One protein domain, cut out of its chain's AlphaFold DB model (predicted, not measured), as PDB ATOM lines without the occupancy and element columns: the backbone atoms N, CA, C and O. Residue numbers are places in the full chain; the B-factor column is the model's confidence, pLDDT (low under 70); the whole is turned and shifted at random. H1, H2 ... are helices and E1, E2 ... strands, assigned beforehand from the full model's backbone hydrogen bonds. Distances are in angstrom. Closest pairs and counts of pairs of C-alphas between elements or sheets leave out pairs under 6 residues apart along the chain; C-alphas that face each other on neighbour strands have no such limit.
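Overview. This is residues 189 to 384 of the 550 residues of a protein of Weissella fabalis (UniProt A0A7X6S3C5). A small parallel sheet, E1 E5 E6, makes the core, with H4 over one face, H10 over the other, and the pair H1 and H11 at its E6 edge. Beyond the E1 edge lies a second small sheet, antiparallel, E3 E2 E4; past it a loose loop with H7 makes one far end, and another loop, with H2, reaches out from the body. The 196 printed residues include eleven named helices and six named strands, in the order H1 H2 H3 H4 E1 H5 E2 E3 H6 H7 E4 H8 E5 H9 H10 E6 H11, a mixed class. The whole is compact, with a radius of gyration of the C-alphas of 17.2 A and spans of 52 by 44 by 30 A.

Arrangement. H1, residues 197 to 205, touches H11, residues 375 to 383, at a shallow tilt of 22 degrees, opposite ways; the closest C-alphas, of Ile 204 and Phe 378, are 6.5 A apart. H2, residues 213 to 217, is close but not clearly touching H3, residues 224 to 227 (C-alphas of Glu 215 and Leu 227, 7.7 A). H5, residues 247 to 258, touches H3 with residues 252 to 257 alone, closest at the C-alphas of Ala 256 and Thr 226, 5.2 A. E5, residues 333 to 341, is the inner strand between E1, residues 241 to 244, and E6, residues 365 to 373, parallel to both: N 241 and O 335 are 2.9 A apart, N 338 and O 370 2.8 A. H4, residues 229 to 237, has a height over the sheet of 9.4 A, on the opposite face from H10, residues 355 to 362, at 10.3 A. E5, H9, residues 347 to 352, H10 and E6 form a strand-helix-strand unit, two parallel neighbour strands joined through helices, with a right-handed crossover. H8, residues 325 to 328, only just touches H10, with 3 pairs of C-alphas within 8 A. E2, residues 268 to 271, forms a hairpin with E3, residues 274 to 277 (N 269 and O 276, 2.9 A), and is antiparallel to E4, residues 318 to 320 (N 268 and O 320, 3.1 A). H6, residues 284 to 291, only grazes both sheets and is apart from H7, residues 299 to 303. Every O i to N i+4 pair is within hydrogen-bond range in H1, H2, H4, H5, H6, H7, H10 and H11; H9 has 0 of 2, with 1 of 3 O i to N i+3 pairs, and H3 and H8 are too short.

Along the chain. H1 begins at C-alpha 197, (205.689, -55.379, 57.517). E5 spans 21.8 A from C-alpha 333, (227.011, -54.631, 63.605); E6 spans 18.1 A and H5 15.8 A. H11 ends at C-alpha 383, (206.784, -49.141, 48.713).

Size, cuts and confidence. The C-alphas of Asp 198 and Gly 306, the two farthest apart, are 54.1 A apart. The printed part has no cut; the link H7 to E4 is long. Residues 211 to 223, 298 to 314 and 348 to 349 have pLDDT under 70.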
ATOM      1  N   GLU A 189     215.263 -61.086  70.603       76.00
ATOM      2  CA  GLU A 189     215.626 -60.139  71.669       76.00
ATOM      3  C   GLU A 189     214.986 -58.754  71.479       76.00
ATOM      4  O   GLU A 189     214.750 -58.034  72.446       76.00
ATOM      5  N   LEU A 190     214.637 -58.407  70.237       77.06
ATOM      6  CA  LEU A 190     213.936 -57.174  69.875       77.06
ATOM      7  C   LEU A 190     212.408 -57.327  69.904       77.06
ATOM      8  O   LEU A 190     211.699 -56.364  69.618       77.06
ATOM      9  N   GLY A 191     211.895 -58.515  70.246       85.06
ATOM     10  CA  GLY A 191     210.462 -58.808  70.295       85.06
ATOM     11  C   GLY A 191     209.823 -59.087  68.933       85.06
ATOM     12  O   GLY A 191     208.597 -59.066  68.829       85.06
ATOM     13  N   TYR A 192     210.620 -59.365  67.896       88.94
ATOM     14  CA  TYR A 192     210.133 -59.676  66.550       88.94
ATOM     15  C   TYR A 192     210.558 -61.081  66.119       88.94
ATOM     16  O   TYR A 192     211.587 -61.595  66.544       88.94
ATOM     17  N   THR A 193     209.783 -61.702  65.232       88.25
ATOM     18  CA  THR A 193     210.083 -63.041  64.692       88.25
ATOM     19  C   THR A 193     210.591 -63.009  63.251       88.25
ATOM     20  O   THR A 193     211.184 -63.983  62.792       88.25
ATOM     21  N   SER A 194     210.369 -61.906  62.530       91.06
ATOM     22  CA  SER A 194     210.764 -61.723  61.130       91.06
ATOM     23  C   SER A 194     210.886 -60.238  60.777       91.06
ATOM     24  O   SER A 194     210.211 -59.388  61.360       91.06
ATOM     25  N   TYR A 195     211.717 -59.929  59.779       91.62
ATOM     26  CA  TYR A 195     211.761 -58.632  59.100       91.62
ATOM     27  C   TYR A 195     210.573 -58.488  58.125       91.62
ATOM     28  O   TYR A 195     210.735 -58.452  56.897       91.62
ATOM     29  N   ASN A 196     209.368 -58.457  58.691       90.25
ATOM     30  CA  ASN A 196     208.086 -58.351  57.995       90.25
ATOM     31  C   ASN A 196     207.519 -56.916  58.072       90.25
ATOM     32  O   ASN A 196     208.151 -56.006  58.614       90.25
ATOM     33  N   ASN A 197     206.325 -56.696  57.522       90.50
ATOM     34  CA  ASN A 197     205.689 -55.379  57.517       90.50
ATOM     35  C   ASN A 197     205.421 -54.830  58.926       90.50
ATOM     36  O   ASN A 197     205.504 -53.615  59.104       90.50
ATOM     37  N   ASP A 198     205.123 -55.682  59.909       90.62
ATOM     38  CA  ASP A 198     204.876 -55.253  61.292       90.62
ATOM     39  C   ASP A 198     206.165 -54.669  61.893       90.62
ATOM     40  O   ASP A 198     206.168 -53.551  62.408       90.62
ATOM     41  N   PHE A 199     207.291 -55.367  61.702       92.25
ATOM     42  CA  PHE A 199     208.615 -54.873  62.082       92.25
ATOM     43  C   PHE A 199     208.942 -53.527  61.415       92.25
ATOM     44  O   PHE A 199     209.328 -52.574  62.094       92.25
ATOM     45  N   PHE A 200     208.780 -53.414  60.090       93.31
ATOM     46  CA  PHE A 200     209.098 -52.162  59.393       93.31
ATOM     47  C   PHE A 200     208.161 -51.026  59.787       93.31
ATOM     48  O   PHE A 200     208.628 -49.902  59.933       93.31
ATOM     49  N   THR A 201     206.875 -51.304  60.009       93.00
ATOM     50  CA  THR A 201     205.911 -50.305  60.488       93.00
ATOM     51  C   THR A 201     206.362 -49.727  61.824       93.00
ATOM     52  O   THR A 201     206.437 -48.509  61.972       93.00
ATOM     53  N   ASP A 202     206.756 -50.577  62.772       93.44
ATOM     54  CA  ASP A 202     207.236 -50.129  64.080       93.44
ATOM     55  C   ASP A 202     208.539 -49.329  64.000       93.44
ATOM     56  O   ASP A 202     208.673 -48.293  64.656       93.44
ATOM     57  N   VAL A 203     209.512 -49.790  63.209       93.31
ATOM     58  CA  VAL A 203     210.798 -49.098  63.043       93.31
ATOM     59  C   VAL A 203     210.606 -47.749  62.342       93.31
ATOM     60  O   VAL A 203     211.188 -46.752  62.768       93.31
ATOM     61  N   ILE A 204     209.762 -47.690  61.307       95.19
ATOM     62  CA  ILE A 204     209.449 -46.459  60.570       95.19
ATOM     63  C   ILE A 204     208.697 -45.472  61.467       95.19
ATOM     64  O   ILE A 204     209.072 -44.303  61.508       95.19
ATOM     65  N   ASN A 205     207.726 -45.921  62.263       93.50
ATOM     66  CA  ASN A 205     206.994 -45.052  63.191       93.50
ATOM     67  C   ASN A 205     207.877 -44.456  64.300       93.50
ATOM     68  O   ASN A 205     207.536 -43.421  64.868       93.50
ATOM     69  N   LYS A 206     209.023 -45.080  64.600       92.38
ATOM     70  CA  LYS A 206     210.038 -44.576  65.542       92.38
ATOM     71  C   LYS A 206     211.090 -43.677  64.871       92.38
ATOM     72  O   LYS A 206     212.087 -43.335  65.509       92.38
ATOM     73  N   THR A 207     210.900 -43.309  63.601       91.31
ATOM     74  CA  THR A 207     211.797 -42.393  62.881       91.31
ATOM     75  C   THR A 207     211.940 -41.079  63.637       91.31
ATOM     76  O   THR A 207     210.961 -40.491  64.095       91.31
ATOM     77  N   ILE A 208     213.173 -40.590  63.725       88.25
ATOM     78  CA  ILE A 208     213.454 -39.261  64.249       88.25
ATOM     79  C   ILE A 208     213.347 -38.285  63.080       88.25
ATOM     80  O   ILE A 208     214.201 -38.276  62.190       88.25
ATOM     81  N   GLU A 209     212.295 -37.472  63.103       84.38
ATOM     82  CA  GLU A 209     212.047 -36.388  62.156       84.38
ATOM     83  C   GLU A 209     212.184 -35.047  62.885       84.38
ATOM     84  O   GLU A 209     211.523 -34.805  63.896       84.38
ATOM     85  N   ILE A 210     213.056 -34.171  62.384       73.50
ATOM     86  CA  ILE A 210     213.245 -32.832  62.953       73.50
ATOM     87  C   ILE A 210     212.380 -31.851  62.168       73.50
ATOM     88  O   ILE A 210     212.568 -31.648  60.968       73.50
ATOM     89  N   ALA A 211     211.381 -31.300  62.858       60.69
ATOM     90  CA  ALA A 211     210.218 -30.681  62.234       60.69
ATOM     91  C   ALA A 211     210.136 -29.154  62.370       60.69
ATOM     92  O   ALA A 211     209.239 -28.569  61.768       60.69
ATOM     93  N   THR A 212     210.985 -28.481  63.147       55.72
ATOM     94  CA  THR A 212     210.716 -27.081  63.509       55.72
ATOM     95  C   THR A 212     210.977 -26.125  62.334       55.72
ATOM     96  O   THR A 212     212.105 -26.027  61.845       55.72
ATOM     97  N   PRO A 213     209.951 -25.375  61.870       50.34
ATOM     98  CA  PRO A 213     210.124 -24.311  60.879       50.34
ATOM     99  C   PRO A 213     211.120 -23.243  61.349       50.34
ATOM    100  O   PRO A 213     211.849 -22.696  60.535       50.34
ATOM    101  N   GLU A 214     211.209 -23.021  62.663       53.22
ATOM    102  CA  GLU A 214     212.130 -22.076  63.308       53.22
ATOM    103  C   GLU A 214     213.613 -22.433  63.089       53.22
ATOM    104  O   GLU A 214     214.436 -21.537  62.925       53.22
ATOM    105  N   GLU A 215     213.969 -23.721  63.000       52.41
ATOM    106  CA  GLU A 215     215.341 -24.156  62.675       52.41
ATOM    107  C   GLU A 215     215.646 -24.049  61.173       52.41
ATOM    108  O   GLU A 215     216.803 -23.896  60.781       52.41
ATOM    109  N   GLN A 216     214.613 -24.104  60.325       53.28
ATOM    110  CA  GLN A 216     214.734 -23.998  58.866       53.28
ATOM    111  C   GLN A 216     214.777 -22.537  58.386       53.28
ATOM    112  O   GLN A 216     215.422 -22.243  57.382       53.28
ATOM    113  N   GLU A 217     214.111 -21.614  59.091       52.88
ATOM    114  CA  GLU A 217     213.986 -20.203  58.693       52.88
ATOM    115  C   GLU A 217     215.246 -19.369  58.978       52.88
ATOM    116  O   GLU A 217     215.489 -18.373  58.297       52.88
ATOM    117  N   PHE A 218     216.080 -19.776  59.941       52.16
ATOM    118  CA  PHE A 218     217.252 -18.996  60.360       52.16
ATOM    119  C   PHE A 218     218.524 -19.225  59.533       52.16
ATOM    120  O   PHE A 218     219.513 -18.526  59.766       52.16
ATOM    121  N   ASN A 219     218.539 -20.154  58.569       50.06
ATOM    122  CA  ASN A 219     219.713 -20.339  57.716       50.06
ATOM    123  C   ASN A 219     219.394 -21.048  56.376       50.06
ATOM    124  O   ASN A 219     219.419 -22.277  56.307       50.06
ATOM    125  N   PRO A 220     219.119 -20.307  55.286       51.91
ATOM    126  CA  PRO A 220     218.819 -20.892  53.973       51.91
ATOM    127  C   PRO A 220     220.003 -21.631  53.314       51.91
ATOM    128  O   PRO A 220     219.783 -22.339  52.332       51.91
ATOM    129  N   ASP A 221     221.222 -21.532  53.866       52.69
ATOM    130  CA  ASP A 221     222.421 -22.264  53.420       52.69
ATOM    131  C   ASP A 221     222.705 -23.540  54.254       52.69
ATOM    132  O   ASP A 221     223.766 -24.162  54.144       52.69
ATOM    133  N   PHE A 222     221.774 -23.955  55.119       60.53
ATOM    134  CA  PHE A 222     221.958 -25.082  56.036       60.53
ATOM    135  C   PHE A 222     221.772 -26.437  55.339       60.53
ATOM    136  O   PHE A 222     220.735 -26.723  54.740       60.53
ATOM    137  N   ASN A 223     222.771 -27.319  55.442       67.69
ATOM    138  CA  ASN A 223     222.624 -28.695  54.973       67.69
ATOM    139  C   ASN A 223     221.720 -29.504  55.927       67.69
ATOM    140  O   ASN A 223     221.670 -29.256  57.133       67.69
ATOM    141  N   SER A 224     221.016 -30.505  55.392       70.38
ATOM    142  CA  SER A 224     219.998 -31.228  56.163       70.38
ATOM    143  C   SER A 224     220.562 -32.089  57.303       70.38
ATOM    144  O   SER A 224     219.831 -32.401  58.242       70.38
ATOM    145  N   ALA A 225     221.860 -32.407  57.280       74.94
ATOM    146  CA  ALA A 225     222.519 -33.177  58.332       74.94
ATOM    147  C   ALA A 225     222.778 -32.350  59.588       74.94
ATOM    148  O   ALA A 225     222.797 -32.913  60.682       74.94
ATOM    149  N   THR A 226     222.928 -31.030  59.467       79.00
ATOM    150  CA  THR A 226     223.150 -30.176  60.635       79.00
ATOM    151  C   THR A 226     221.922 -30.136  61.555       79.00
ATOM    152  O   THR A 226     222.089 -30.025  62.766       79.00
ATOM    153  N   LEU A 227     220.709 -30.369  61.030       79.56
ATOM    154  CA  LEU A 227     219.510 -30.581  61.859       79.56
ATOM    155  C   LEU A 227     219.696 -31.813  62.758       79.56
ATOM    156  O   LEU A 227     219.423 -31.781  63.950       79.56
ATOM    157  N   TYR A 228     220.259 -32.891  62.213       88.38
ATOM    158  CA  TYR A 228     220.472 -34.156  62.919       88.38
ATOM    159  C   TYR A 228     221.813 -34.240  63.666       88.38
ATOM    160  O   TYR A 228     222.175 -35.322  64.138       88.38
ATOM    161  N   LEU A 229     222.562 -33.137  63.796       88.50
ATOM    162  CA  LEU A 229     223.948 -33.147  64.275       88.50
ATOM    163  C   LEU A 229     224.103 -33.840  65.637       88.50
ATOM    164  O   LEU A 229     225.016 -34.645  65.810       88.50
ATOM    165  N   GLY A 230     223.194 -33.587  66.583       88.81
ATOM    166  CA  GLY A 230     223.228 -34.222  67.905       88.81
ATOM    167  C   GLY A 230     223.100 -35.749  67.842       88.81
ATOM    168  O   GLY A 230     223.859 -36.468  68.497       88.81
ATOM    169  N   HIS A 231     222.193 -36.257  67.003       93.06
ATOM    170  CA  HIS A 231     222.004 -37.695  66.798       93.06
ATOM    171  C   HIS A 231     223.194 -38.331  66.075       93.06
ATOM    172  O   HIS A 231     223.632 -39.411  66.466       93.06
ATOM    173  N   LEU A 232     223.744 -37.651  65.065       94.31
ATOM    174  CA  LEU A 232     224.918 -38.111  64.325       94.31
ATOM    175  C   LEU A 232     226.168 -38.148  65.217       94.31
ATOM    176  O   LEU A 232     226.882 -39.146  65.224       94.31
ATOM    177  N   LEU A 233     226.406 -37.116  66.033       93.00
ATOM    178  CA  LEU A 233     227.520 -37.089  66.987       93.00
ATOM    179  C   LEU A 233     227.408 -38.192  68.036       93.00
ATOM    180  O   LEU A 233     228.416 -38.802  68.391       93.00
ATOM    181  N   LYS A 234     226.193 -38.454  68.531       94.62
ATOM    182  CA  LYS A 234     225.949 -39.578  69.436       94.62
ATOM    183  C   LYS A 234     226.270 -40.906  68.747       94.62
ATOM    184  O   LYS A 234     227.024 -41.694  69.297       94.62
ATOM    185  N   ALA A 235     225.783 -41.108  67.524       96.31
ATOM    186  CA  ALA A 235     226.047 -42.315  66.743       96.31
ATOM    187  C   ALA A 235     227.550 -42.576  66.543       96.31
ATOM    188  O   ALA A 235     228.001 -43.700  66.742       96.31
ATOM    189  N   VAL A 236     228.329 -41.537  66.214       95.19
ATOM    190  CA  VAL A 236     229.793 -41.635  66.073       95.19
ATOM    191  C   VAL A 236     230.452 -42.040  67.396       95.19
ATOM    192  O   VAL A 236     231.275 -42.950  67.411       95.19
ATOM    193  N   LYS A 237     230.078 -41.403  68.513       93.56
ATOM    194  CA  LYS A 237     230.641 -41.702  69.844       93.56
ATOM    195  C   LYS A 237     230.285 -43.103  70.343       93.56
ATOM    196  O   LYS A 237     231.104 -43.733  71.004       93.56
ATOM    197  N   ASP A 238     229.091 -43.576  70.002       95.38
ATOM    198  CA  ASP A 238     228.580 -44.892  70.385       95.38
ATOM    199  C   ASP A 238     229.044 -46.002  69.417       95.38
ATOM    200  O   ASP A 238     228.626 -47.150  69.550       95.38
ATOM    201  N   TYR A 239     229.891 -45.682  68.426       95.81
ATOM    202  CA  TYR A 239     230.339 -46.614  67.382       95.81
ATOM    203  C   TYR A 239     229.181 -47.282  66.624       95.81
ATOM    204  O   TYR A 239     229.265 -48.440  66.212       95.81
ATOM    205  N   SER A 240     228.085 -46.547  66.426       96.88
ATOM    206  CA  SER A 240     226.987 -46.978  65.563       96.88
ATOM    207  C   SER A 240     227.389 -46.824  64.097       96.88
ATOM    208  O   SER A 240     227.952 -45.801  63.701       96.88
ATOM    209  N   LEU A 241     227.072 -47.810  63.258       97.38
ATOM    210  CA  LEU A 241     227.347 -47.724  61.827       97.38
ATOM    211  C   LEU A 241     226.364 -46.755  61.166       97.38
ATOM    212  O   LEU A 241     225.170 -47.045  61.060       97.38
ATOM    213  N   ILE A 242     226.865 -45.620  60.682       98.00
ATOM    214  CA  ILE A 242     226.042 -44.660  59.946       98.00
ATOM    215  C   ILE A 242     225.991 -45.068  58.470       98.00
ATOM    216  O   ILE A 242     227.003 -45.054  57.763       98.00
ATOM    217  N   LEU A 243     224.798 -45.429  58.004       97.56
ATOM    218  CA  LEU A 243     224.530 -45.873  56.642       97.56
ATOM    219  C   LEU A 243     223.753 -44.829  55.852       97.56
ATOM    220  O   LEU A 243     222.835 -44.183  56.359       97.56
ATOM    221  N   THR A 244     224.083 -44.726  54.567       95.12
ATOM    222  CA  THR A 244     223.386 -43.853  53.621       95.12
ATOM    223  C   THR A 244     223.044 -44.583  52.322       95.12
ATOM    224  O   THR A 244     223.796 -45.458  51.876       95.12
ATOM    225  N   PRO A 245     221.919 -44.237  51.672       92.62
ATOM    226  CA  PRO A 245     221.545 -44.852  50.399       92.62
ATOM    227  C   PRO A 245     222.372 -44.320  49.222       92.62
ATOM    228  O   PRO A 245     222.529 -45.011  48.217       92.62
ATOM    229  N   THR A 246     222.894 -43.091  49.317       90.94
ATOM    230  CA  THR A 246     223.634 -42.421  48.240       90.94
ATOM    231  C   THR A 246     224.811 -41.621  48.789       90.94
ATOM    232  O   THR A 246     224.760 -41.124  49.912       90.94
ATOM    233  N   HIS A 247     225.844 -41.432  47.960       89.75
ATOM    234  CA  HIS A 247     226.996 -40.586  48.301       89.75
ATOM    235  C   HIS A 247     226.575 -39.169  48.687       89.75
ATOM    236  O   HIS A 247     227.010 -38.690  49.721       89.75
ATOM    237  N   LYS A 248     225.616 -38.576  47.963       89.69
ATOM    238  CA  LYS A 248     225.068 -37.251  48.285       89.69
ATOM    239  C   LYS A 248     224.574 -37.151  49.735       89.69
ATOM    240  O   LYS A 248     224.837 -36.156  50.396       89.69
ATOM    241  N   ARG A 249     223.872 -38.174  50.244       92.00
ATOM    242  CA  ARG A 249     223.432 -38.204  51.651       92.00
ATOM    243  C   ARG A 249     224.605 -38.347  52.615       92.00
ATOM    244  O   ARG A 249     224.579 -37.751  53.685       92.00
ATOM    245  N   GLY A 250     225.627 -39.110  52.236       93.25
ATOM    246  CA  GLY A 250     226.873 -39.200  52.996       93.25
ATOM    247  C   GLY A 250     227.635 -37.875  53.051       93.25
ATOM    248  O   GLY A 250     228.131 -37.498  54.108       93.25
ATOM    249  N   ASP A 251     227.664 -37.131  51.946       91.25
ATOM    250  CA  ASP A 251     228.320 -35.825  51.850       91.25
ATOM    251  C   ASP A 251     227.654 -34.793  52.765       91.25
ATOM    252  O   ASP A 251     228.357 -33.994  53.384       91.25
ATOM    253  N   GLU A 252     226.326 -34.845  52.932       91.50
ATOM    254  CA  GLU A 252     225.614 -34.025  53.922       91.50
ATOM    255  C   GLU A 252     226.148 -34.287  55.341       91.50
ATOM    256  O   GLU A 252     226.542 -33.348  56.032       91.50
ATOM    257  N   ILE A 253     226.233 -35.561  55.752       93.00
ATOM    258  CA  ILE A 253     226.746 -35.965  57.074       93.00
ATOM    259  C   ILE A 253     228.193 -35.512  57.254       93.00
ATOM    260  O   ILE A 253     228.537 -34.896  58.265       93.00
ATOM    261  N   ASN A 254     229.045 -35.825  56.273       92.12
ATOM    262  CA  ASN A 254     230.463 -35.492  56.315       92.12
ATOM    263  C   ASN A 254     230.649 -33.972  56.418       92.12
ATOM    264  O   ASN A 254     231.433 -33.522  57.247       92.12
ATOM    265  N   SER A 255     229.897 -33.183  55.648       89.38
ATOM    266  CA  SER A 255     229.961 -31.718  55.698       89.38
ATOM    267  C   SER A 255     229.546 -31.176  57.065       89.38
ATOM    268  O   SER A 255     230.263 -30.360  57.639       89.38
ATOM    269  N   ALA A 256     228.431 -31.663  57.623       87.19
ATOM    270  CA  ALA A 256     227.950 -31.229  58.935       87.19
ATOM    271  C   ALA A 256     228.935 -31.564  60.067       87.19
ATOM    272  O   ALA A 256     229.219 -30.717  60.913       87.19
ATOM    273  N   LEU A 257     229.496 -32.776  60.090       89.19
ATOM    274  CA  LEU A 257     230.406 -33.199  61.158       89.19
ATOM    275  C   LEU A 257     231.804 -32.570  61.034       89.19
ATOM    276  O   LEU A 257     232.372 -32.172  62.056       89.19
ATOM    277  N   LYS A 258     232.337 -32.411  59.810       85.50
ATOM    278  CA  LYS A 258     233.633 -31.749  59.556       85.50
ATOM    279  C   LYS A 258     233.608 -30.268  59.923       85.50
ATOM    280  O   LYS A 258     234.528 -29.806  60.590       85.50
ATOM    281  N   ALA A 259     232.534 -29.547  59.582       77.44
ATOM    282  CA  ALA A 259     232.372 -28.128  59.927       77.44
ATOM    283  C   ALA A 259     232.432 -27.853  61.444       77.44
ATOM    284  O   ALA A 259     232.688 -26.730  61.864       77.44
ATOM    285  N   ASN A 260     232.241 -28.886  62.268       70.75
ATOM    286  CA  ASN A 260     232.312 -28.823  63.723       70.75
ATOM    287  C   ASN A 260     233.656 -29.340  64.289       70.75
ATOM    288  O   ASN A 260     233.715 -29.734  65.451       70.75
ATOM    289  N   ASN A 261     234.729 -29.365  63.484       73.25
ATOM    290  CA  ASN A 261     236.081 -29.812  63.861       73.25
ATOM    291  C   ASN A 261     236.159 -31.256  64.404       73.25
ATOM    292  O   ASN A 261     237.064 -31.588  65.169       73.25
ATOM    293  N   ASN A 262     235.243 -32.141  63.993       77.12
ATOM    294  CA  ASN A 262     235.189 -33.529  64.477       77.12
ATOM    295  C   ASN A 262     235.970 -34.526  63.609       77.12
ATOM    296  O   ASN A 262     235.757 -35.728  63.736       77.12
ATOM    297  N   GLU A 263     236.845 -34.070  62.708       77.69
ATOM    298  CA  GLU A 263     237.549 -34.935  61.741       77.69
ATOM    299  C   GLU A 263     238.270 -36.120  62.397       77.69
ATOM    300  O   GLU A 263     238.273 -37.224  61.860       77.69
ATOM    301  N   THR A 264     238.814 -35.916  63.597       77.81
ATOM    302  CA  THR A 264     239.526 -36.945  64.368       77.81
ATOM    303  C   THR A 264     238.620 -38.053  64.912       77.81
ATOM    304  O   THR A 264     239.124 -39.105  65.293       77.81
ATOM    305  N   LEU A 265     237.299 -37.837  64.940       89.56
ATOM    306  CA  LEU A 265     236.292 -38.826  65.341       89.56
ATOM    307  C   LEU A 265     235.790 -39.672  64.164       89.56
ATOM    308  O   LEU A 265     234.944 -40.539  64.358       89.56
ATOM    309  N   ALA A 266     236.231 -39.394  62.935       93.88
ATOM    310  CA  ALA A 266     235.766 -40.136  61.775       93.88
ATOM    311  C   ALA A 266     236.263 -41.595  61.842       93.88
ATOM    312  O   ALA A 266     237.476 -41.811  61.850       93.88
ATOM    313  N   PRO A 267     235.374 -42.605  61.855       95.00
ATOM    314  CA  PRO A 267     235.776 -44.010  61.849       95.00
ATOM    315  C   PRO A 267     236.394 -44.450  60.516       95.00
ATOM    316  O   PRO A 267     237.101 -45.457  60.471       95.00
ATOM    317  N   PHE A 268     236.144 -43.714  59.430       94.62
ATOM    318  CA  PHE A 268     236.563 -44.101  58.090       94.62
ATOM    319  C   PHE A 268     237.333 -42.995  57.374       94.62
ATOM    320  O   PHE A 268     237.212 -41.806  57.681       94.62
ATOM    321  N   ILE A 269     238.069 -43.405  56.348       90.88
ATOM    322  CA  ILE A 269     238.663 -42.532  55.337       90.88
ATOM    323  C   ILE A 269     238.313 -43.035  53.936       90.88
ATOM    324  O   ILE A 269     238.034 -44.219  53.733       90.88
ATOM    325  N   ILE A 270     238.285 -42.128  52.964       89.12
ATOM    326  CA  ILE A 270     237.951 -42.416  51.571       89.12
ATOM    327  C   ILE A 270     239.118 -42.011  50.675       89.12
ATOM    328  O   ILE A 270     239.557 -40.870  50.724       89.12
ATOM    329  N   ASN A 271     239.564 -42.930  49.820       85.44
ATOM    330  CA  ASN A 271     240.498 -42.666  48.724       85.44
ATOM    331  C   ASN A 271     239.945 -43.313  47.452       85.44
ATOM    332  O   ASN A 271     239.521 -44.471  47.476       85.44
ATOM    333  N   ASN A 272     239.887 -42.561  46.349       82.50
ATOM    334  CA  ASN A 272     239.426 -43.057  45.050       82.50
ATOM    335  C   ASN A 272     238.087 -43.819  45.135       82.50
ATOM    336  O   ASN A 272     237.898 -44.876  44.532       82.50
ATOM    337  N   LYS A 273     237.141 -43.278  45.921       80.06
ATOM    338  CA  LYS A 273     235.809 -43.851  46.217       80.06
ATOM    339  C   LYS A 273     235.814 -45.166  47.013       80.06
ATOM    340  O   LYS A 273     234.731 -45.676  47.318       80.06
ATOM    341  N   LYS A 274     236.970 -45.708  47.397       83.94
ATOM    342  CA  LYS A 274     237.089 -46.832  48.337       83.94
ATOM    343  C   LYS A 274     237.069 -46.308  49.769       83.94
ATOM    344  O   LYS A 274     237.539 -45.209  50.021       83.94
ATOM    345  N   THR A 275     236.462 -47.067  50.677       89.81
ATOM    346  CA  THR A 275     236.361 -46.713  52.101       89.81
ATOM    347  C   THR A 275     237.254 -47.650  52.890       89.81
ATOM    348  O   THR A 275     237.167 -48.857  52.680       89.81
ATOM    349  N   TYR A 276     238.049 -47.086  53.789       89.75
ATOM    350  CA  TYR A 276     238.959 -47.803  54.671       89.75
ATOM    351  C   TYR A 276     238.698 -47.412  56.121       89.75
ATOM    352  O   TYR A 276     238.147 -46.338  56.385       89.75
ATOM    353  N   LEU A 277     239.106 -48.268  57.057       91.12
ATOM    354  CA  LEU A 277     239.189 -47.881  58.462       91.12
ATOM    355  C   LEU A 277     240.178 -46.726  58.610       91.12
ATOM    356  O   LEU A 277     241.184 -46.674  57.908       91.12
ATOM    357  N   ASN A 278     239.879 -45.781  59.499       90.44
ATOM    358  CA  ASN A 278     240.753 -44.643  59.749       90.44
ATOM    359  C   ASN A 278     241.947 -45.059  60.642       90.44
ATOM    360  O   ASN A 278     241.748 -45.201  61.851       90.44
ATOM    361  N   PRO A 279     243.180 -45.184  60.105       85.56
ATOM    362  CA  PRO A 279     244.337 -45.684  60.853       85.56
ATOM    363  C   PRO A 279     244.853 -44.698  61.908       85.56
ATOM    364  O   PRO A 279     245.644 -45.076  62.764       85.56
ATOM    365  N   VAL A 280     244.422 -43.431  61.866       83.44
ATOM    366  CA  VAL A 280     244.801 -42.414  62.864       83.44
ATOM    367  C   VAL A 280     243.693 -42.141  63.879       83.44
ATOM    368  O   VAL A 280     243.805 -41.213  64.683       83.44
ATOM    369  N   HIS A 281     242.605 -42.916  63.851       88.69
ATOM    370  CA  HIS A 281     241.566 -42.812  64.865       88.69
ATOM    371  C   HIS A 281     242.114 -43.269  66.223       88.69
ATOM    372  O   HIS A 281     242.754 -44.314  66.321       88.69
ATOM    373  N   LYS A 282     241.820 -42.516  67.289       88.62
ATOM    374  CA  LYS A 282     242.320 -42.803  68.649       88.62
ATOM    375  C   LYS A 282     241.988 -44.218  69.149       88.62
ATOM    376  O   LYS A 282     242.756 -44.796  69.905       88.62
ATOM    377  N   ASP A 283     240.866 -44.761  68.683       91.81
ATOM    378  CA  ASP A 283     240.334 -46.068  69.070       91.81
ATOM    379  C   ASP A 283     240.383 -47.056  67.881       91.81
ATOM    380  O   ASP A 283     239.410 -47.755  67.605       91.81
ATOM    381  N   TYR A 284     241.482 -47.075  67.114       89.12
ATOM    382  CA  TYR A 284     241.615 -47.878  65.885       89.12
ATOM    383  C   TYR A 284     241.340 -49.378  66.089       89.12
ATOM    384  O   TYR A 284     240.578 -49.973  65.330       89.12
ATOM    385  N   GLU A 285     241.861 -49.980  67.159       88.38
ATOM    386  CA  GLU A 285     241.618 -51.399  67.465       88.38
ATOM    387  C   GLU A 285     240.138 -51.692  67.762       88.38
ATOM    388  O   GLU A 285     239.599 -52.727  67.368       88.38
ATOM    389  N   LEU A 286     239.429 -50.741  68.379       91.94
ATOM    390  CA  LEU A 286     237.983 -50.856  68.561       91.94
ATOM    391  C   LEU A 286     237.245 -50.747  67.220       91.94
ATOM    392  O   LEU A 286     236.265 -51.461  67.012       91.94
ATOM    393  N   LEU A 287     237.716 -49.903  66.294       92.19
ATOM    394  CA  LEU A 287     237.161 -49.840  64.939       92.19
ATOM    395  C   LEU A 287     237.337 -51.163  64.192       92.19
ATOM    396  O   LEU A 287     236.392 -51.590  63.536       92.19
ATOM    397  N   LYS A 288     238.483 -51.843  64.322       89.19
ATOM    398  CA  LYS A 288     238.679 -53.186  63.748       89.19
ATOM    399  C   LYS A 288     237.669 -54.183  64.293       89.19
ATOM    400  O   LYS A 288     237.054 -54.923  63.532       89.19
ATOM    401  N   LEU A 289     237.440 -54.159  65.605       88.31
ATOM    402  CA  LEU A 289     236.464 -55.040  66.237       88.31
ATOM    403  C   LEU A 289     235.026 -54.734  65.785       88.31
ATOM    404  O   LEU A 289     234.240 -55.650  65.549       88.31
ATOM    405  N   LYS A 290     234.661 -53.452  65.676       90.56
ATOM    406  CA  LYS A 290     233.288 -53.015  65.366       90.56
ATOM    407  C   LYS A 290     232.963 -53.026  63.872       90.56
ATOM    408  O   LYS A 290     231.819 -53.275  63.498       90.56
ATOM    409  N   PHE A 291     233.951 -52.750  63.028       91.94
ATOM    410  CA  PHE A 291     233.799 -52.525  61.592       91.94
ATOM    411  C   PHE A 291     234.827 -53.301  60.760       91.94
ATOM    412  O   PHE A 291     235.133 -52.882  59.650       91.94
ATOM    413  N   GLY A 292     235.329 -54.445  61.238       86.19
ATOM    414  CA  GLY A 292     236.358 -55.253  60.555       86.19
ATOM    415  C   GLY A 292     235.984 -55.776  59.161       86.19
ATOM    416  O   GLY A 292     236.809 -56.354  58.463       86.19
ATOM    417  N   PHE A 293     234.743 -55.555  58.724       85.62
ATOM    418  CA  PHE A 293     234.316 -55.772  57.346       85.62
ATOM    419  C   PHE A 293     234.761 -54.658  56.380       85.62
ATOM    420  O   PHE A 293     234.718 -54.868  55.167       85.62
ATOM    421  N   ILE A 294     235.134 -53.482  56.893       89.19
ATOM    422  CA  ILE A 294     235.750 -52.387  56.141       89.19
ATOM    423  C   ILE A 294     237.259 -52.659  56.080       89.19
ATOM    424  O   ILE A 294     237.858 -52.928  57.120       89.19
ATOM    425  N   PRO A 295     237.887 -52.594  54.894       86.19
ATOM    426  CA  PRO A 295     239.300 -52.913  54.751       86.19
ATOM    427  C   PRO A 295     240.201 -51.926  55.503       86.19
ATOM    428  O   PRO A 295     239.901 -50.734  55.620       86.19
ATOM    429  N   GLU A 296     241.341 -52.432  55.955       86.50
ATOM    430  CA  GLU A 296     242.475 -51.628  56.410       86.50
ATOM    431  C   GLU A 296     243.260 -51.079  55.207       86.50
ATOM    432  O   GLU A 296     243.088 -51.537  54.073       86.50
ATOM    433  N   ILE A 297     244.122 -50.092  55.445       78.38
ATOM    434  CA  ILE A 297     245.139 -49.693  54.464       78.38
ATOM    435  C   ILE A 297     246.332 -50.639  54.619       78.38
ATOM    436  O   ILE A 297     246.782 -50.872  55.738       78.38
ATOM    437  N   GLU A 298     246.839 -51.188  53.514       65.50
ATOM    438  CA  GLU A 298     248.021 -52.057  53.536       65.50
ATOM    439  C   GLU A 298     249.291 -51.249  53.875       65.50
ATOM    440  O   GLU A 298     249.558 -50.203  53.280       65.50
ATOM    441  N   ASP A 299     250.103 -51.751  54.816       52.94
ATOM    442  CA  ASP A 299     251.297 -51.071  55.354       52.94
ATOM    443  C   ASP A 299     252.320 -50.642  54.283       52.94
ATOM    444  O   ASP A 299     253.026 -49.647  54.458       52.94
ATOM    445  N   ALA A 300     252.398 -51.347  53.150       51.47
ATOM    446  CA  ALA A 300     253.330 -51.019  52.069       51.47
ATOM    447  C   ALA A 300     253.063 -49.633  51.441       51.47
ATOM    448  O   ALA A 300     254.016 -48.937  51.079       51.47
ATOM    449  N   ASP A 301     251.798 -49.202  51.382       52.38
ATOM    450  CA  ASP A 301     251.404 -47.879  50.879       52.38
ATOM    451  C   ASP A 301     251.669 -46.765  51.909       52.38
ATOM    452  O   ASP A 301     251.944 -45.621  51.540       52.38
ATOM    453  N   LEU A 302     251.652 -47.107  53.202       50.81
ATOM    454  CA  LEU A 302     251.949 -46.195  54.309       50.81
ATOM    455  C   LEU A 302     253.467 -45.923  54.399       50.81
ATOM    456  O   LEU A 302     253.914 -44.775  54.431       50.81
ATOM    457  N   PHE A 303     254.307 -46.961  54.353       45.47
ATOM    458  CA  PHE A 303     255.760 -46.804  54.520       45.47
ATOM    459  C   PHE A 303     256.473 -46.175  53.308       45.47
ATOM    460  O   PHE A 303     257.397 -45.382  53.499       45.47
ATOM    461  N   ALA A 304     256.043 -46.457  52.070       48.56
ATOM    462  CA  ALA A 304     256.681 -45.923  50.857       48.56
ATOM    463  C   ALA A 304     256.510 -44.399  50.679       48.56
ATOM    464  O   ALA A 304     257.261 -43.772  49.932       48.56
ATOM    465  N   GLN A 305     255.550 -43.799  51.386       48.19
ATOM    466  CA  GLN A 305     255.241 -42.368  51.336       48.19
ATOM    467  C   GLN A 305     255.626 -41.623  52.632       48.19
ATOM    468  O   GLN A 305     255.277 -40.458  52.806       48.19
ATOM    469  N   GLY A 306     256.348 -42.276  53.555       43.41
ATOM    470  CA  GLY A 306     256.828 -41.656  54.796       43.41
ATOM    471  C   GLY A 306     255.793 -41.555  55.920       43.41
ATOM    472  O   GLY A 306     255.930 -40.700  56.798       43.41
ATOM    473  N   TRP A 307     254.763 -42.406  55.921       50.69
ATOM    474  CA  TRP A 307     253.737 -42.390  56.958       50.69
ATOM    475  C   TRP A 307     254.293 -43.043  58.222       50.69
ATOM    476  O   TRP A 307     254.502 -44.251  58.302       50.69
ATOM    477  N   THR A 308     254.536 -42.231  59.242       45.12
ATOM    478  CA  THR A 308     254.631 -42.698  60.622       45.12
ATOM    479  C   THR A 308     253.221 -42.765  61.208       45.12
ATOM    480  O   THR A 308     252.353 -41.980  60.819       45.12
ATOM    481  N   HIS A 309     252.974 -43.703  62.132       41.97
ATOM    482  CA  HIS A 309     251.749 -43.745  62.943       41.97
ATOM    483  C   HIS A 309     251.308 -42.311  63.314       41.97
ATOM    484  O   HIS A 309     252.022 -41.620  64.042       41.97
ATOM    485  N   GLY A 310     250.156 -41.851  62.803       48.56
ATOM    486  CA  GLY A 310     249.526 -40.607  63.264       48.56
ATOM    487  C   GLY A 310     249.295 -39.468  62.263       48.56
ATOM    488  O   GLY A 310     248.827 -38.417  62.704       48.56
ATOM    489  N   LYS A 311     249.549 -39.607  60.951       52.81
ATOM    490  CA  LYS A 311     249.092 -38.605  59.958       52.81
ATOM    491  C   LYS A 311     248.503 -39.243  58.699       52.81
ATOM    492  O   LYS A 311     249.132 -40.092  58.088       52.81
ATOM    493  N   VAL A 312     247.301 -38.799  58.325       61.94
ATOM    494  CA  VAL A 312     246.649 -39.102  57.042       61.94
ATOM    495  C   VAL A 312     247.020 -38.003  56.056       61.94
ATOM    496  O   VAL A 312     246.846 -36.825  56.382       61.94
ATOM    497  N   ASP A 313     247.509 -38.372  54.870       66.19
ATOM    498  CA  ASP A 313     247.659 -37.425  53.765       66.19
ATOM    499  C   ASP A 313     246.273 -36.944  53.313       66.19
ATOM    500  O   ASP A 313     245.531 -37.664  52.637       66.19
ATOM    501  N   LYS A 314     245.906 -35.727  53.727       65.25
ATOM    502  CA  LYS A 314     244.610 -35.120  53.402       65.25
ATOM    503  C   LYS A 314     244.468 -34.788  51.914       65.25
ATOM    504  O   LYS A 314     243.342 -34.576  51.475       65.25
ATOM    505  N   ASP A 315     245.562 -34.771  51.152       70.31
ATOM    506  CA  ASP A 315     245.512 -34.562  49.702       70.31
ATOM    507  C   ASP A 315     245.068 -35.839  48.967       70.31
ATOM    508  O   ASP A 315     244.545 -35.770  47.854       70.31
ATOM    509  N   GLN A 316     245.221 -37.009  49.598       73.88
ATOM    510  CA  GLN A 316     244.841 -38.313  49.038       73.88
ATOM    511  C   GLN A 316     243.606 -38.941  49.697       73.88
ATOM    512  O   GLN A 316     242.907 -39.740  49.066       73.88
ATOM    513  N   TYR A 317     243.346 -38.615  50.963       82.56
ATOM    514  CA  TYR A 317     242.318 -39.264  51.769       82.56
ATOM    515  C   TYR A 317     241.387 -38.256  52.430       82.56
ATOM    516  O   TYR A 317     241.808 -37.311  53.097       82.56
ATOM    517  N   GLU A 318     240.091 -38.536  52.349       88.69
ATOM    518  CA  GLU A 318     239.061 -37.741  53.004       88.69
ATOM    519  C   GLU A 318     238.461 -38.484  54.196       88.69
ATOM    520  O   GLU A 318     237.978 -39.606  54.058       88.69
ATOM    521  N   PHE A 319     238.395 -37.838  55.362       90.69
ATOM    522  CA  PHE A 319     237.656 -38.385  56.503       90.69
ATOM    523  C   PHE A 319     236.178 -38.590  56.173       90.69
ATOM    524  O   PHE A 319     235.544 -37.732  55.548       90.69
ATOM    525  N   SER A 320     235.615 -39.699  56.644       94.56
ATOM    526  CA  SER A 320     234.196 -39.986  56.510       94.56
ATOM    527  C   SER A 320     233.601 -40.621  57.762       94.56
ATOM    528  O   SER A 320     234.192 -41.486  58.404       94.56
ATOM    529  N   PHE A 321     232.385 -40.187  58.087       96.38
ATOM    530  CA  PHE A 321     231.627 -40.653  59.247       96.38
ATOM    531  C   PHE A 321     230.601 -41.729  58.914       96.38
ATOM    532  O   PHE A 321     229.931 -42.249  59.800       96.38
ATOM    533  N   CYS A 322     230.445 -42.044  57.633       95.81
ATOM    534  CA  CYS A 322     229.424 -42.953  57.153       95.81
ATOM    535  C   CYS A 322     229.953 -43.801  56.000       95.81
ATOM    536  O   CYS A 322     231.001 -43.533  55.414       95.81
ATOM    537  N   THR A 323     229.190 -44.827  55.651       94.94
ATOM    538  CA  THR A 323     229.399 -45.590  54.424       94.94
ATOM    539  C   THR A 323     228.068 -45.790  53.705       94.94
ATOM    540  O   THR A 323     226.996 -45.446  54.214       94.94
ATOM    541  N   THR A 324     228.119 -46.306  52.481       93.12
ATOM    542  CA  THR A 324     226.904 -46.634  51.733       93.12
ATOM    543  C   THR A 324     226.421 -48.033  52.093       93.12
ATOM    544  O   THR A 324     227.222 -48.920  52.385       93.12
ATOM    545  N   VAL A 325     225.108 -48.263  52.019       93.12
ATOM    546  CA  VAL A 325     224.511 -49.584  52.308       93.12
ATOM    547  C   VAL A 325     225.153 -50.698  51.472       93.12
ATOM    548  O   VAL A 325     225.452 -51.759  52.005       93.12
ATOM    549  N   HIS A 326     225.448 -50.437  50.194       88.19
ATOM    550  CA  HIS A 326     226.122 -51.393  49.304       88.19
ATOM    551  C   HIS A 326     227.478 -51.873  49.850       88.19
ATOM    552  O   HIS A 326     227.805 -53.047  49.740       88.19
ATOM    553  N   LYS A 327     228.267 -50.982  50.467       87.00
ATOM    554  CA  LYS A 327     229.577 -51.336  51.043       87.00
ATOM    555  C   LYS A 327     229.461 -52.128  52.344       87.00
ATOM    556  O   LYS A 327     230.399 -52.823  52.707       87.00
ATOM    557  N   ALA A 328     228.333 -52.010  53.038       89.00
ATOM    558  CA  ALA A 328     228.055 -52.745  54.264       89.00
ATOM    559  C   ALA A 328     227.319 -54.075  54.017       89.00
ATOM    560  O   ALA A 328     226.952 -54.751  54.977       89.00
ATOM    561  N   GLN A 329     227.080 -54.473  52.759       85.94
ATOM    562  CA  GLN A 329     226.475 -55.773  52.454       85.94
ATOM    563  C   GLN A 329     227.325 -56.921  53.012       85.94
ATOM    564  O   GLN A 329     228.554 -56.870  53.018       85.94
ATOM    565  N   GLY A 330     226.655 -57.949  53.527       81.69
ATOM    566  CA  GLY A 330     227.283 -59.053  54.253       81.69
ATOM    567  C   GLY A 330     227.632 -58.735  55.712       81.69
ATOM    568  O   GLY A 330     227.611 -59.644  56.528       81.69
ATOM    569  N   ALA A 331     227.855 -57.473  56.098       86.12
ATOM    570  CA  ALA A 331     228.241 -57.109  57.467       86.12
ATOM    571  C   ALA A 331     227.113 -57.282  58.501       86.12
ATOM    572  O   ALA A 331     225.932 -57.194  58.170       86.12
ATOM    573  N   THR A 332     227.471 -57.483  59.769       87.75
ATOM    574  CA  THR A 332     226.558 -57.358  60.915       87.75
ATOM    575  C   THR A 332     227.245 -56.524  61.994       87.75
ATOM    576  O   THR A 332     228.411 -56.761  62.293       87.75
ATOM    577  N   VAL A 333     226.533 -55.553  62.563       90.94
ATOM    578  CA  VAL A 333     227.011 -54.631  63.605       90.94
ATOM    579  C   VAL A 333     225.958 -54.482  64.700       90.94
ATOM    580  O   VAL A 333     224.781 -54.718  64.448       90.94
ATOM    581  N   SER A 334     226.351 -54.043  65.897       91.50
ATOM    582  CA  SER A 334     225.423 -53.898  67.030       91.50
ATOM    583  C   SER A 334     224.343 -52.838  66.790       91.50
ATOM    584  O   SER A 334     223.162 -53.085  67.014       91.50
ATOM    585  N   SER A 335     224.732 -51.663  66.285       94.62
ATOM    586  CA  SER A 335     223.818 -50.533  66.074       94.62
ATOM    587  C   SER A 335     224.002 -49.903  64.698       94.62
ATOM    588  O   SER A 335     225.133 -49.711  64.238       94.62
ATOM    589  N   VAL A 336     222.887 -49.566  64.047       96.69
ATOM    590  CA  VAL A 336     222.840 -48.863  62.760       96.69
ATOM    591  C   VAL A 336     222.051 -47.570  62.893       96.69
ATOM    592  O   VAL A 336     220.939 -47.540  63.419       96.69
ATOM    593  N   VAL A 337     222.593 -46.511  62.297       98.06
ATOM    594  CA  VAL A 337     221.866 -45.274  62.018       98.06
ATOM    595  C   VAL A 337     221.707 -45.133  60.511       98.06
ATOM    596  O   VAL A 337     222.689 -44.920  59.802       98.06
ATOM    597  N   PHE A 338     220.482 -45.242  60.002       97.81
ATOM    598  CA  PHE A 338     220.197 -45.050  58.583       97.81
ATOM    599  C   PHE A 338     219.707 -43.622  58.327       97.81
ATOM    600  O   PHE A 338     218.655 -43.206  58.816       97.81
ATOM    601  N   TYR A 339     220.498 -42.860  57.572       96.69
ATOM    602  CA  TYR A 339     220.288 -41.431  57.370       96.69
ATOM    603  C   TYR A 339     219.721 -41.117  55.980       96.69
ATOM    604  O   TYR A 339     220.305 -41.448  54.943       96.69
ATOM    605  N   MET A 340     218.590 -40.411  55.979       93.25
ATOM    606  CA  MET A 340     217.881 -39.902  54.803       93.25
ATOM    607  C   MET A 340     217.845 -38.375  54.730       93.25
ATOM    608  O   MET A 340     217.537 -37.840  53.662       93.25
ATOM    609  N   GLY A 341     218.176 -37.683  55.822       88.88
ATOM    610  CA  GLY A 341     218.134 -36.227  55.902       88.88
ATOM    611  C   GLY A 341     216.721 -35.651  55.811       88.88
ATOM    612  O   GLY A 341     215.720 -36.373  55.813       88.88
ATOM    613  N   ASN A 342     216.637 -34.323  55.732       84.56
ATOM    614  CA  ASN A 342     215.357 -33.606  55.725       84.56
ATOM    615  C   ASN A 342     214.834 -33.275  54.314       84.56
ATOM    616  O   ASN A 342     213.719 -32.785  54.151       84.56
ATOM    617  N   GLU A 343     215.591 -33.576  53.262       84.44
ATOM    618  CA  GLU A 343     215.106 -33.390  51.890       84.44
ATOM    619  C   GLU A 343     214.283 -34.595  51.421       84.44
ATOM    620  O   GLU A 343     214.690 -35.737  51.655       84.44
ATOM    621  N   PRO A 344     213.156 -34.391  50.718       84.25
ATOM    622  CA  PRO A 344     212.380 -35.495  50.172       84.25
ATOM    623  C   PRO A 344     213.157 -36.244  49.080       84.25
ATOM    624  O   PRO A 344     214.073 -35.717  48.445       84.25
ATOM    625  N   ILE A 345     212.748 -37.484  48.809       85.69
ATOM    626  CA  ILE A 345     213.295 -38.263  47.695       85.69
ATOM    627  C   ILE A 345     212.960 -37.564  46.371       85.69
ATOM    628  O   ILE A 345     211.796 -37.438  45.983       85.69
ATOM    629  N   ALA A 346     213.995 -37.141  45.646       80.38
ATOM    630  CA  ALA A 346     213.839 -36.512  44.344       80.38
ATOM    631  C   ALA A 346     213.189 -37.470  43.330       80.38
ATOM    632  O   ALA A 346     213.547 -38.645  43.232       80.38
ATOM    633  N   ASN A 347     212.271 -36.946  42.511       72.50
ATOM    634  CA  ASN A 347     211.494 -37.748  41.556       72.50
ATOM    635  C   ASN A 347     212.350 -38.567  40.574       72.50
ATOM    636  O   ASN A 347     211.943 -39.665  40.207       72.50
ATOM    637  N   GLY A 348     213.521 -38.062  40.173       64.38
ATOM    638  CA  GLY A 348     214.415 -38.734  39.224       64.38
ATOM    639  C   GLY A 348     215.252 -39.878  39.806       64.38
ATOM    640  O   GLY A 348     215.868 -40.608  39.040       64.38
ATOM    641  N   HIS A 349     215.281 -40.053  41.133       64.25
ATOM    642  CA  HIS A 349     216.177 -41.011  41.797       64.25
ATOM    643  C   HIS A 349     215.453 -42.066  42.634       64.25
ATOM    644  O   HIS A 349     216.114 -42.842  43.318       64.25
ATOM    645  N   LYS A 350     214.115 -42.121  42.575       76.00
ATOM    646  CA  LYS A 350     213.286 -43.001  43.418       76.00
ATOM    647  C   LYS A 350     213.748 -44.458  43.419       76.00
ATOM    648  O   LYS A 350     213.739 -45.087  44.461       76.00
ATOM    649  N   GLU A 351     214.230 -44.965  42.290       74.75
ATOM    650  CA  GLU A 351     214.660 -46.363  42.141       74.75
ATOM    651  C   GLU A 351     215.822 -46.767  43.057       74.75
ATOM    652  O   GLU A 351     215.892 -47.922  43.469       74.75
ATOM    653  N   HIS A 352     216.711 -45.831  43.412       80.38
ATOM    654  CA  HIS A 352     217.787 -46.098  44.371       80.38
ATOM    655  C   HIS A 352     217.277 -46.196  45.815       80.38
ATOM    656  O   HIS A 352     217.903 -46.839  46.652       80.38
ATOM    657  N   TYR A 353     216.135 -45.578  46.106       89.88
ATOM    658  CA  TYR A 353     215.501 -45.535  47.419       89.88
ATOM    659  C   TYR A 353     214.440 -46.639  47.520       89.88
ATOM    660  O   TYR A 353     213.256 -46.360  47.663       89.88
ATOM    661  N   SER A 354     214.868 -47.893  47.369       90.06
ATOM    662  CA  SER A 354     213.984 -49.064  47.335       90.06
ATOM    663  C   SER A 354     213.753 -49.700  48.709       90.06
ATOM    664  O   SER A 354     214.503 -49.462  49.659       90.06
ATOM    665  N   ASN A 355     212.761 -50.586  48.790       91.50
ATOM    666  CA  ASN A 355     212.490 -51.394  49.970       91.50
ATOM    667  C   ASN A 355     213.692 -52.285  50.300       91.50
ATOM    668  O   ASN A 355     214.125 -52.341  51.441       91.50
ATOM    669  N   ASN A 356     214.322 -52.894  49.291       91.00
ATOM    670  CA  ASN A 356     215.532 -53.697  49.475       91.00
ATOM    671  C   ASN A 356     216.688 -52.880  50.076       91.00
ATOM    672  O   ASN A 356     217.463 -53.420  50.862       91.00
ATOM    673  N   MET A 357     216.811 -51.590  49.731       92.62
ATOM    674  CA  MET A 357     217.803 -50.691  50.332       92.62
ATOM    675  C   MET A 357     217.536 -50.512  51.829       92.62
ATOM    676  O   MET A 357     218.447 -50.716  52.628       92.62
ATOM    677  N   LEU A 358     216.292 -50.185  52.197       94.69
ATOM    678  CA  LEU A 358     215.875 -50.028  53.594       94.69
ATOM    679  C   LEU A 358     216.038 -51.339  54.379       94.69
ATOM    680  O   LEU A 358     216.601 -51.358  55.473       94.69
ATOM    681  N   TYR A 359     215.612 -52.450  53.783       94.44
ATOM    682  CA  TYR A 359     215.761 -53.788  54.337       94.44
ATOM    683  C   TYR A 359     217.227 -54.122  54.597       94.44
ATOM    684  O   TYR A 359     217.614 -54.496  55.704       94.44
ATOM    685  N   THR A 360     218.079 -53.930  53.592       93.88
ATOM    686  CA  THR A 360     219.507 -54.236  53.701       93.88
ATOM    687  C   THR A 360     220.176 -53.351  54.744       93.88
ATOM    688  O   THR A 360     220.981 -53.869  55.508       93.88
ATOM    689  N   SER A 361     219.817 -52.063  54.838       94.81
ATOM    690  CA  SER A 361     220.371 -51.171  55.863       94.81
ATOM    691  C   SER A 361     219.974 -51.587  57.274       94.81
ATOM    692  O   SER A 361     220.835 -51.688  58.143       94.81
ATOM    693  N   VAL A 362     218.687 -51.867  57.498       94.00
ATOM    694  CA  VAL A 362     218.160 -52.184  58.832       94.00
ATOM    695  C   VAL A 362     218.668 -53.543  59.310       94.00
ATOM    696  O   VAL A 362     219.068 -53.690  60.459       94.00
ATOM    697  N   THR A 363     218.760 -54.521  58.411       93.12
ATOM    698  CA  THR A 363     219.239 -55.872  58.741       93.12
ATOM    699  C   THR A 363     220.740 -55.970  59.013       93.12
ATOM    700  O   THR A 363     221.218 -57.046  59.380       93.12
ATOM    701  N   ARG A 364     221.517 -54.889  58.837       92.06
ATOM    702  CA  ARG A 364     222.911 -54.874  59.311       92.06
ATOM    703  C   ARG A 364     222.985 -54.783  60.835       92.06
ATOM    704  O   ARG A 364     223.970 -55.256  61.390       92.06
ATOM    705  N   ALA A 365     221.975 -54.214  61.496       92.31
ATOM    706  CA  ALA A 365     221.921 -54.136  62.951       92.31
ATOM    707  C   ALA A 365     221.549 -55.490  63.567       92.31
ATOM    708  O   ALA A 365     220.658 -56.185  63.063       92.31
ATOM    709  N   SER A 366     222.207 -55.847  64.667       88.31
ATOM    710  CA  SER A 366     221.759 -56.914  65.560       88.31
ATOM    711  C   SER A 366     220.876 -56.399  66.693       88.31
ATOM    712  O   SER A 366     219.912 -57.084  67.015       88.31
ATOM    713  N   ASP A 367     221.137 -55.194  67.214       89.12
ATOM    714  CA  ASP A 367     220.558 -54.754  68.491       89.12
ATOM    715  C   ASP A 367     219.753 -53.451  68.345       89.12
ATOM    716  O   ASP A 367     218.596 -53.371  68.745       89.12
ATOM    717  N   GLU A 368     220.337 -52.401  67.760       91.69
ATOM    718  CA  GLU A 368     219.704 -51.076  67.721       91.69
ATOM    719  C   GLU A 368     219.619 -50.507  66.300       91.69
ATOM    720  O   GLU A 368     220.579 -50.518  65.529       91.69
ATOM    721  N   ILE A 369     218.449 -49.966  65.954       94.50
ATOM    722  CA  ILE A 369     218.174 -49.342  64.657       94.50
ATOM    723  C   ILE A 369     217.615 -47.945  64.900       94.50
ATOM    724  O   ILE A 369     216.617 -47.780  65.601       94.50
ATOM    725  N   LYS A 370     218.224 -46.933  64.276       96.06
ATOM    726  CA  LYS A 370     217.704 -45.560  64.252       96.06
ATOM    727  C   LYS A 370     217.550 -45.078  62.818       96.06
ATOM    728  O   LYS A 370     218.491 -45.161  62.028       96.06
ATOM    729  N   LEU A 371     216.384 -44.527  62.501       97.56
ATOM    730  CA  LEU A 371     216.112 -43.868  61.225       97.56
ATOM    731  C   LEU A 371     216.128 -42.350  61.429       97.56
ATOM    732  O   LEU A 371     215.430 -41.846  62.309       97.56
ATOM    733  N   LEU A 372     216.930 -41.634  60.638       95.62
ATOM    734  CA  LEU A 372     217.036 -40.170  60.684       95.62
ATOM    735  C   LEU A 372     216.558 -39.563  59.363       95.62
ATOM    736  O   LEU A 372     217.206 -39.746  58.327       95.62
ATOM    737  N   GLY A 373     215.449 -38.830  59.387       92.81
ATOM    738  CA  GLY A 373     214.889 -38.175  58.207       92.81
ATOM    739  C   GLY A 373     213.370 -38.052  58.255       92.81
ATOM    740  O   GLY A 373     212.747 -38.319  59.275       92.81
ATOM    741  N   LYS A 374     212.760 -37.669  57.131       89.75
ATOM    742  CA  LYS A 374     211.294 -37.560  57.016       89.75
ATOM    743  C   LYS A 374     210.614 -38.926  57.090       89.75
ATOM    744  O   LYS A 374     210.966 -39.802  56.294       89.75
ATOM    745  N   LEU A 375     209.574 -39.068  57.917       91.50
ATOM    746  CA  LEU A 375     208.757 -40.286  58.015       91.50
ATOM    747  C   LEU A 375     208.270 -40.751  56.632       91.50
ATOM    748  O   LEU A 375     208.557 -41.868  56.198       91.50
ATOM    749  N   ASN A 376     207.671 -39.827  55.873       91.69
ATOM    750  CA  ASN A 376     207.153 -40.075  54.523       91.69
ATOM    751  C   ASN A 376     208.222 -40.586  53.535       91.69
ATOM    752  O   ASN A 376     207.889 -41.232  52.541       91.69
ATOM    753  N   SER A 377     209.508 -40.280  53.755       92.75
ATOM    754  CA  SER A 377     210.586 -40.793  52.900       92.75
ATOM    755  C   SER A 377     210.817 -42.284  53.139       92.75
ATOM    756  O   SER A 377     211.008 -43.017  52.171       92.75
ATOM    757  N   PHE A 378     210.775 -42.741  54.393       94.94
ATOM    758  CA  PHE A 378     210.933 -44.158  54.729       94.94
ATOM    759  C   PHE A 378     209.696 -44.973  54.345       94.94
ATOM    760  O   PHE A 378     209.841 -46.045  53.758       94.94
ATOM    761  N   GLU A 379     208.495 -44.431  54.564       93.50
ATOM    762  CA  GLU A 379     207.253 -45.026  54.056       93.50
ATOM    763  C   GLU A 379     207.306 -45.193  52.533       93.50
ATOM    764  O   GLU A 379     207.023 -46.267  52.003       93.50
ATOM    765  N   LEU A 380     207.744 -44.153  51.810       92.62
ATOM    766  CA  LEU A 380     207.898 -44.227  50.363       92.62
ATOM    767  C   LEU A 380     208.929 -45.291  49.961       92.62
ATOM    768  O   LEU A 380     208.635 -46.086  49.069       92.62
ATOM    769  N   MET A 381     210.096 -45.349  50.615       92.94
ATOM    770  CA  MET A 381     211.109 -46.383  50.352       92.94
ATOM    771  C   MET A 381     210.534 -47.791  50.473       92.94
ATOM    772  O   MET A 381     210.743 -48.610  49.581       92.94
ATOM    773  N   HIS A 382     209.759 -48.044  51.525       91.44
ATOM    774  CA  HIS A 382     209.146 -49.344  51.788       91.44
ATOM    775  C   HIS A 382     208.159 -49.786  50.685       91.44
ATOM    776  O   HIS A 382     207.887 -50.972  50.522       91.44
ATOM    777  N   THR A 383     207.673 -48.853  49.857       88.25
ATOM    778  CA  THR A 383     206.784 -49.141  48.713       88.25
ATOM    779  C   THR A 383     207.490 -49.219  47.358       88.25
ATOM    780  O   THR A 383     206.882 -49.625  46.363       88.25
ATOM    781  N   ILE A 384     208.762 -48.814  47.271       88.00
ATOM    782  CA  ILE A 384     209.506 -48.797  46.010       88.00
ATOM    783  C   ILE A 384     210.229 -50.127  45.831       88.00
ATOM    784  O   ILE A 384     211.183 -50.437  46.536       88.00
TER     785      ILE A 384